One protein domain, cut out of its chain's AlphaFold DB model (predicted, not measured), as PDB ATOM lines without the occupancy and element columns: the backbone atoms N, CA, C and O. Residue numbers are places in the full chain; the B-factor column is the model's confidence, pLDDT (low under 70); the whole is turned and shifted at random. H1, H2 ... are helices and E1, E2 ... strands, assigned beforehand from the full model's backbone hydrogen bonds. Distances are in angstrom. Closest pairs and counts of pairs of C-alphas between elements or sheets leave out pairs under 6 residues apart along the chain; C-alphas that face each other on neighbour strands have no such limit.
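AT A GLANCE: This is residues 6 to 63 of the 136 residues of an uncharacterized protein of Mycobacteroides saopaulense (UniProt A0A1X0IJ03). A small antiparallel sheet of three strands, E3, E4 and E5, has one short helix, H1, over one face, while the opposite face bears no named element. A separate two-stranded hairpin, E1 and E2, sits at the E5 edge of that sheet and meets it through E1. The printed part has 58 residues, with five named strands followed by one named helix; the larger sheet has the order E3, E4, E5, and the class is mixed, helices and strands. The whole is compact and rounded, with a radius of gyration of the C-alphas of 10.4 A and spans of 30 by 23 by 22 A.

IN THESE COORDINATES: In the larger sheet, E3 is residues 31 to 34, 10.3 A from first to last C-alpha, E4 is residues 39 to 44, 15.9 A, and E5 is residues 47 to 52, 16.8 A. H1, residues 55 to 62, is 10.7 A long and ends at C-alpha 62, (24.567, 17.627, 106.145). E1, residues 13 to 16, is 10.2 A long and begins at C-alpha 13, (18.952, 24.389, 109.858). E2, residues 22 to 25, is 10.3 A long.

HOW THE PARTS SIT: E3, E4 and E5 form a meander, each strand the antiparallel neighbour of the one before; E3 and E5 are its edge strands. The hairpin E3 and E4 has N 41 and O 33 within hydrogen-bond range at 2.9 A. In the hairpin E4 and E5, N 42 and O 49 are 2.8 A apart and N 51 and O 40 are 3.0 A apart. H1 is on this sheet at a height over the sheet of 10.0 A; it lies over E4 and runs slantwise to the strands, at 38 degrees to E4 on the local plane. Its closest C-alphas to E4 are those of Val 40 and Ala 55, 6.0 A apart. In H1 each O i to N i+4 pair is within hydrogen-bond range. The closest C-alphas of E1 and E5 are those of Ala 16 and Val 51, 5.5 A apart. E2 and E5 are near each other, with 5 pairs of C-alphas within 10 A. The hairpin E1 and E2 is antiparallel, with N 13 and O 25 at 2.8 A. Residues 6 to 7 also pair, antiparallel, with residues 13 to 14 of E1. H1 is apart from both E1 and E2.

THE WHOLE: The two C-alphas farthest apart, those of Gly 10 and Ser 37, are 30.1 A apart. The printed part has no cut, and each link between named elements is tight. The mean pLDDT of the printed part is 79.2; the model's confidence is under 70 at residues 9 to 11, 27 to 31, 45 to 46 and 63.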
ATOM      1  N   THR A   6      15.838  19.795 109.743       86.12
ATOM      2  CA  THR A   6      15.233  20.163 108.456       86.12
ATOM      3  C   THR A   6      15.872  21.426 107.891       86.12
ATOM      4  O   THR A   6      16.330  22.306 108.619       86.12
ATOM      5  N   ARG A   7      15.920  21.531 106.558       79.38
ATOM      6  CA  ARG A   7      16.421  22.736 105.886       79.38
ATOM      7  C   ARG A   7      15.303  23.776 105.865       79.38
ATOM      8  O   ARG A   7      14.263  23.549 105.249       79.38
ATOM      9  N   SER A   8      15.515  24.896 106.543       73.69
ATOM     10  CA  SER A   8      14.610  26.045 106.530       73.69
ATOM     11  C   SER A   8      14.973  27.014 105.398       73.69
ATOM     12  O   SER A   8      15.978  26.850 104.698       73.69
ATOM     13  N   GLN A   9      14.146  28.038 105.180       64.94
ATOM     14  CA  GLN A   9      14.399  29.034 104.138       64.94
ATOM     15  C   GLN A   9      15.713  29.792 104.405       64.94
ATOM     16  O   GLN A   9      15.959  30.261 105.513       64.94
ATOM     17  N   GLY A  10      16.547  29.942 103.369       58.47
ATOM     18  CA  GLY A  10      17.770  30.751 103.432       58.47
ATOM     19  C   GLY A  10      19.002  30.061 104.032       58.47
ATOM     20  O   GLY A  10      19.790  30.740 104.682       58.47
ATOM     21  N   GLU A  11      19.181  28.752 103.808       69.25
ATOM     22  CA  GLU A  11      20.345  27.961 104.269       69.25
ATOM     23  C   GLU A  11      20.441  27.760 105.795       69.25
ATOM     24  O   GLU A  11      21.490  27.367 106.293       69.25
ATOM     25  N   TYR A  12      19.366  27.999 106.555       77.88
ATOM     26  CA  TYR A  12      19.326  27.699 107.992       77.88
ATOM     27  C   TYR A  12      18.861  26.264 108.247       77.88
ATOM     28  O   TYR A  12      17.991  25.740 107.550       77.88
ATOM     29  N   VAL A  13      19.420  25.647 109.280       82.56
ATOM     30  CA  VAL A  13      18.952  24.389 109.858       82.56
ATOM     31  C   VAL A  13      17.907  24.708 110.912       82.56
ATOM     32  O   VAL A  13      18.129  25.562 111.768       82.56
ATOM     33  N   GLU A  14      16.778  24.022 110.839       88.44
ATOM     34  CA  GLU A  14      15.757  23.992 111.875       88.44
ATOM     35  C   GLU A  14      15.897  22.704 112.689       88.44
ATOM     36  O   GLU A  14      16.039  21.612 112.134       88.44
ATOM     37  N   ALA A  15      15.870  22.847 114.012       89.50
ATOM     38  CA  ALA A  15      15.847  21.747 114.970       89.50
ATOM     39  C   ALA A  15      14.985  22.133 116.180       89.50
ATOM     40  O   ALA A  15      14.483  23.254 116.272       89.50
ATOM     41  N   ALA A  16      14.835  21.217 117.136       91.38
ATOM     42  CA  ALA A  16      14.147  21.485 118.395       91.38
ATOM     43  C   ALA A  16      15.092  21.291 119.583       91.38
ATOM     44  O   ALA A  16      15.810  20.295 119.644       91.38
ATOM     45  N   THR A  17      15.068  22.197 120.552       90.25
ATOM     46  CA  THR A  17      15.733  22.030 121.856       90.25
ATOM     47  C   THR A  17      15.111  20.870 122.655       90.25
ATOM     48  O   THR A  17      14.037  20.363 122.297       90.25
ATOM     49  N   PRO A  18      15.734  20.414 123.762       89.44
ATOM     50  CA  PRO A  18      15.205  19.306 124.563       89.44
ATOM     51  C   PRO A  18      13.762  19.512 125.052       89.44
ATOM     52  O   PRO A  18      12.983  18.559 125.081       89.44
ATOM     53  N   ASP A  19      13.360  20.749 125.346       89.44
ATOM     54  CA  ASP A  19      11.998  21.130 125.751       89.44
ATOM     55  C   ASP A  19      10.993  21.239 124.581       89.44
ATOM     56  O   ASP A  19       9.796  21.386 124.814       89.44
ATOM     57  N   GLY A  20      11.448  21.091 123.331       85.69
ATOM     58  CA  GLY A  20      10.617  21.144 122.125       85.69
ATOM     59  C   GLY A  20      10.523  22.522 121.463       85.69
ATOM     60  O   GLY A  20       9.792  22.658 120.483       85.69
ATOM     61  N   THR A  21      11.248  23.529 121.957       90.06
ATOM     62  CA  THR A  21      11.297  24.862 121.337       90.06
ATOM     63  C   THR A  21      12.037  24.810 119.990       90.06
ATOM     64  O   THR A  21      13.144  24.272 119.925       90.06
ATOM     65  N   PRO A  22      11.473  25.353 118.892       88.50
ATOM     66  CA  PRO A  22      12.172  25.399 117.612       88.50
ATOM     67  C   PRO A  22      13.342  26.387 117.658       88.50
ATOM     68  O   PRO A  22      13.218  27.501 118.171       88.50
ATOM     69  N   VAL A  23      14.470  25.986 117.079       88.19
ATOM     70  CA  VAL A  23      15.676  26.804 116.932       88.19
ATOM     71  C   VAL A  23      16.173  26.760 115.495       88.19
ATOM     72  O   VAL A  23      16.089  25.733 114.823       88.19
ATOM     73  N   TYR A  24      16.717  27.889 115.045       87.06
ATOM     74  CA  TYR A  24      17.249  28.064 113.699       87.06
ATOM     75  C   TYR A  24      18.709  28.472 113.779       87.06
ATOM     76  O   TYR A  24      19.053  29.425 114.483       87.06
ATOM     77  N   PHE A  25      19.570  27.779 113.048       79.69
ATOM     78  CA  PHE A  25      21.000  28.047 113.081       79.69
ATOM     79  C   PHE A  25      21.664  27.811 111.729       79.69
ATOM     80  O   PHE A  25      21.113  27.154 110.852       79.69
ATOM     81  N   ARG A  26      22.844  28.401 111.518       73.62
ATOM     82  CA  ARG A  26      23.606  28.155 110.288       73.62
ATOM     83  C   ARG A  26      24.241  26.761 110.344       73.62
ATOM     84  O   ARG A  26      24.745  26.406 111.402       73.62
ATOM     85  N   PRO A  27      24.334  26.028 109.223       65.81
ATOM     86  CA  PRO A  27      24.899  24.674 109.174       65.81
ATOM     87  C   PRO A  27      26.399  24.607 109.500       65.81
ATOM     88  O   PRO A  27      26.942  23.514 109.641       65.81
ATOM     89  N   LEU A  28      27.060  25.764 109.629       66.94
ATOM     90  CA  LEU A  28      28.446  25.924 110.075       66.94
ATOM     91  C   LEU A  28      28.580  25.534 111.558       66.94
ATOM     92  O   LEU A  28      28.669  26.388 112.439       66.94
ATOM     93  N   VAL A  29      28.539  24.230 111.815       64.81
ATOM     94  CA  VAL A  29      28.827  23.613 113.109       64.81
ATOM     95  C   VAL A  29      30.284  23.178 113.117       64.81
ATOM     96  O   VAL A  29      30.741  22.494 112.208       64.81
ATOM     97  N   ASN A  30      30.991  23.557 114.172       65.50
ATOM     98  CA  ASN A  30      32.421  23.331 114.337       65.50
ATOM     99  C   ASN A  30      32.702  22.020 115.074       65.50
ATOM    100  O   ASN A  30      33.649  21.301 114.761       65.50
ATOM    101  N   ILE A  31      31.863  21.721 116.068       67.75
ATOM    102  CA  ILE A  31      32.042  20.596 116.983       67.75
ATOM    103  C   ILE A  31      30.688  19.958 117.242       67.75
ATOM    104  O   ILE A  31      29.704  20.661 117.481       67.75
ATOM    105  N   ILE A  32      30.661  18.630 117.228       78.44
ATOM    106  CA  ILE A  32      29.500  17.824 117.583       78.44
ATOM    107  C   ILE A  32      29.886  16.939 118.766       78.44
ATOM    108  O   ILE A  32      30.853  16.178 118.679       78.44
ATOM    109  N   LYS A  33      29.115  17.011 119.852       79.38
ATOM    110  CA  LYS A  33      29.285  16.154 121.027       79.38
ATOM    111  C   LYS A  33      27.984  15.436 121.374       79.38
ATOM    112  O   LYS A  33      26.919  16.058 121.341       79.38
ATOM    113  N   PRO A  34      28.036  14.147 121.737       79.19
ATOM    114  CA  PRO A  34      26.925  13.513 122.434       79.19
ATOM    115  C   PRO A  34      26.636  14.275 123.736       79.19
ATOM    116  O   PRO A  34      27.567  14.606 124.466       79.19
ATOM    117  N   ALA A  35      25.364  14.558 124.019       79.69
ATOM    118  CA  ALA A  35      24.944  15.199 125.266       79.69
ATOM    119  C   ALA A  35      24.196  14.181 126.147       79.69
ATOM    120  O   ALA A  35      24.818  13.297 126.733       79.69
ATOM    121  N   ASP A  36      22.864  14.252 126.179       82.56
ATOM    122  CA  ASP A  36      21.985  13.274 126.825       82.56
ATOM    123  C   ASP A  36      21.327  12.333 125.802       82.56
ATOM    124  O   ASP A  36      21.355  12.570 124.591       82.56
ATOM    125  N   SER A  37      20.661  11.278 126.287       81.50
ATOM    126  CA  SER A  37      19.916  10.333 125.443       81.50
ATOM    127  C   SER A  37      18.910  11.050 124.530       81.50
ATOM    128  O   SER A  37      17.945  11.660 124.996       81.50
ATOM    129  N   GLY A  38      19.138  10.961 123.217       83.31
ATOM    130  CA  GLY A  38      18.303  11.601 122.196       83.31
ATOM    131  C   GLY A  38      18.587  13.089 121.971       83.31
ATOM    132  O   GLY A  38      17.750  13.767 121.367       83.31
ATOM    133  N   THR A  39      19.726  13.600 122.447       87.69
ATOM    134  CA  THR A  39      20.185  14.973 122.200       87.69
ATOM    135  C   THR A  39      21.648  15.027 121.764       87.69
ATOM    136  O   THR A  39      22.448  14.137 122.061       87.69
ATOM    137  N   VAL A  40      22.000  16.106 121.072       84.56
ATOM    138  CA  VAL A  40      23.350  16.394 120.594       84.56
ATOM    139  C   VAL A  40      23.695  17.851 120.893       84.56
ATOM    140  O   VAL A  40      22.850  18.738 120.752       84.56
ATOM    141  N   GLU A  41      24.929  18.099 121.323       86.81
ATOM    142  CA  GLU A  41      25.492  19.438 121.468       86.81
ATOM    143  C   GLU A  41      26.253  19.810 120.191       86.81
ATOM    144  O   GLU A  41      27.176  19.114 119.766       86.81
ATOM    145  N   LEU A  42      25.857  20.923 119.580       83.50
ATOM    146  CA  LEU A  42      26.458  21.505 118.388       83.50
ATOM    147  C   LEU A  42      27.129  22.822 118.777       83.50
ATOM    148  O   LEU A  42      26.478  23.715 119.314       83.50
ATOM    149  N   THR A  43      28.417  22.982 118.496       79.31
ATOM    150  CA  THR A  43      29.108  24.266 118.697       79.31
ATOM    151  C   THR A  43      29.133  25.051 117.396       79.31
ATOM    152  O   THR A  43      29.691  24.587 116.404       79.31
ATOM    153  N   ILE A  44      28.552  26.249 117.398       74.12
ATOM    154  CA  ILE A  44      28.441  27.137 116.234       74.12
ATOM    155  C   ILE A  44      29.275  28.382 116.513       74.12
ATOM    156  O   ILE A  44      28.919  29.202 117.364       74.12
ATOM    157  N   GLY A  45      30.416  28.518 115.837       67.69
ATOM    158  CA  GLY A  45      31.427  29.491 116.247       67.69
ATOM    159  C   GLY A  45      31.963  29.132 117.635       67.69
ATOM    160  O   GLY A  45      32.632  28.116 117.799       67.69
ATOM    161  N   THR A  46      31.634  29.954 118.633       66.62
ATOM    162  CA  THR A  46      31.995  29.756 120.050       66.62
ATOM    163  C   THR A  46      30.799  29.402 120.935       66.62
ATOM    164  O   THR A  46      30.940  29.329 122.153       66.62
ATOM    165  N   THR A  47      29.605  29.251 120.356       73.69
ATOM    166  CA  THR A  47      28.362  29.095 121.117       73.69
ATOM    167  C   THR A  47      27.887  27.643 121.061       73.69
ATOM    168  O   THR A  47      27.576  27.168 119.966       73.69
ATOM    169  N   PRO A  48      27.803  26.932 122.201       82.88
ATOM    170  CA  PRO A  48      27.205  25.602 122.252       82.88
ATOM    171  C   PRO A  48      25.672  25.683 122.170       82.88
ATOM    172  O   PRO A  48      25.050  26.582 122.741       82.88
ATOM    173  N   LEU A  49      25.061  24.726 121.474       85.31
ATOM    174  CA  LEU A  49      23.620  24.589 121.284       85.31
ATOM    175  C   LEU A  49      23.216  23.117 121.428       85.31
ATOM    176  O   LEU A  49      23.657  22.278 120.650       85.31
ATOM    177  N   VAL A  50      22.339  22.807 122.386       89.75
ATOM    178  CA  VAL A  50      21.814  21.446 122.590       89.75
ATOM    179  C   VAL A  50      20.454  21.301 121.913       89.75
ATOM    180  O   VAL A  50      19.534  22.077 122.177       89.75
ATOM    181  N   VAL A  51      20.317  20.289 121.058       90.25
ATOM    182  CA  VAL A  51      19.096  19.991 120.291       90.25
ATOM    183  C   VAL A  51      18.767  18.503 120.331       90.25
ATOM    184  O   VAL A  51      19.621  17.668 120.614       90.25
ATOM    185  N   ARG A  52      17.505  18.163 120.067       91.06
ATOM    186  CA  ARG A  52      17.036  16.786 119.900       91.06
ATOM    187  C   ARG A  52      17.643  16.172 118.642       91.06
ATOM    188  O   ARG A  52      17.724  16.834 117.614       91.06
ATOM    189  N   GLY A  53      17.977  14.892 118.727       86.12
ATOM    190  CA  GLY A  53      18.647  14.131 117.677       86.12
ATOM    191  C   GLY A  53      20.010  13.625 118.133       86.12
ATOM    192  O   GLY A  53      20.415  13.812 119.279       86.12
ATOM    193  N   THR A  54      20.708  12.956 117.231       82.62
ATOM    194  CA  THR A  54      22.043  12.403 117.455       82.62
ATOM    195  C   THR A  54      23.068  13.049 116.526       82.62
ATOM    196  O   THR A  54      22.723  13.690 115.533       82.62
ATOM    197  N   ALA A  55      24.353  12.847 116.824       77.56
ATOM    198  CA  ALA A  55      25.430  13.235 115.918       77.56
ATOM    199  C   ALA A  55      25.284  12.595 114.526       77.56
ATOM    200  O   ALA A  55      25.542  13.251 113.523       77.56
ATOM    201  N   GLY A  56      24.830  11.335 114.469       73.56
ATOM    202  CA  GLY A  56      24.552  10.637 113.214       73.56
ATOM    203  C   GLY A  56      23.448  11.319 112.409       73.56
ATOM    204  O   GLY A  56      23.656  11.604 111.236       73.56
ATOM    205  N   ASP A  57      22.337  11.674 113.062       77.25
ATOM    206  CA  ASP A  57      21.212  12.357 112.404       77.25
ATOM    207  C   ASP A  57      21.635  13.704 111.791       77.25
ATOM    208  O   ASP A  57      21.184  14.067 110.706       77.25
ATOM    209  N   TYR A  58      22.500  14.460 112.480       77.00
ATOM    210  CA  TYR A  58      22.983  15.747 111.974       77.00
ATOM    211  C   TYR A  58      23.964  15.583 110.805       77.00
ATOM    212  O   TYR A  58      23.923  16.356 109.849       77.00
ATOM    213  N   LEU A  59      24.829  14.566 110.849       72.19
ATOM    214  CA  LEU A  59      25.756  14.268 109.755       72.19
ATOM    215  C   LEU A  59      25.023  13.775 108.503       72.19
ATOM    216  O   LEU A  59      25.315  14.268 107.420       72.19
ATOM    217  N   GLU A  60      24.035  12.890 108.656       71.56
ATOM    218  CA  GLU A  60      23.168  12.440 107.557       71.56
ATOM    219  C   GLU A  60      22.355  13.605 106.967       71.56
ATOM    220  O   GLU A  60      22.095  13.658 105.768       71.56
ATOM    221  N   PHE A  61      21.974  14.588 107.788       77.62
ATOM    222  CA  PHE A  61      21.350  15.815 107.294       77.62
ATOM    223  C   PHE A  61      22.309  16.671 106.443       77.62
ATOM    224  O   PHE A  61      21.887  17.218 105.421       77.62
ATOM    225  N   LEU A  62      23.571  16.824 106.865       71.25
ATOM    226  CA  LEU A  62      24.567  17.627 106.145       71.25
ATOM    227  C   LEU A  62      25.015  16.970 104.838       71.25
ATOM    228  O   LEU A  62      25.166  17.663 103.830       71.25
ATOM    229  N   ASP A  63      25.207  15.656 104.864       65.56
ATOM    230  CA  ASP A  63      25.504  14.844 103.694       65.56
ATOM    231  C   ASP A  63      24.624  13.580 103.709       65.56
ATOM    232  O   ASP A  63      24.936  12.608 104.401       65.56
TER     233      ASP A  63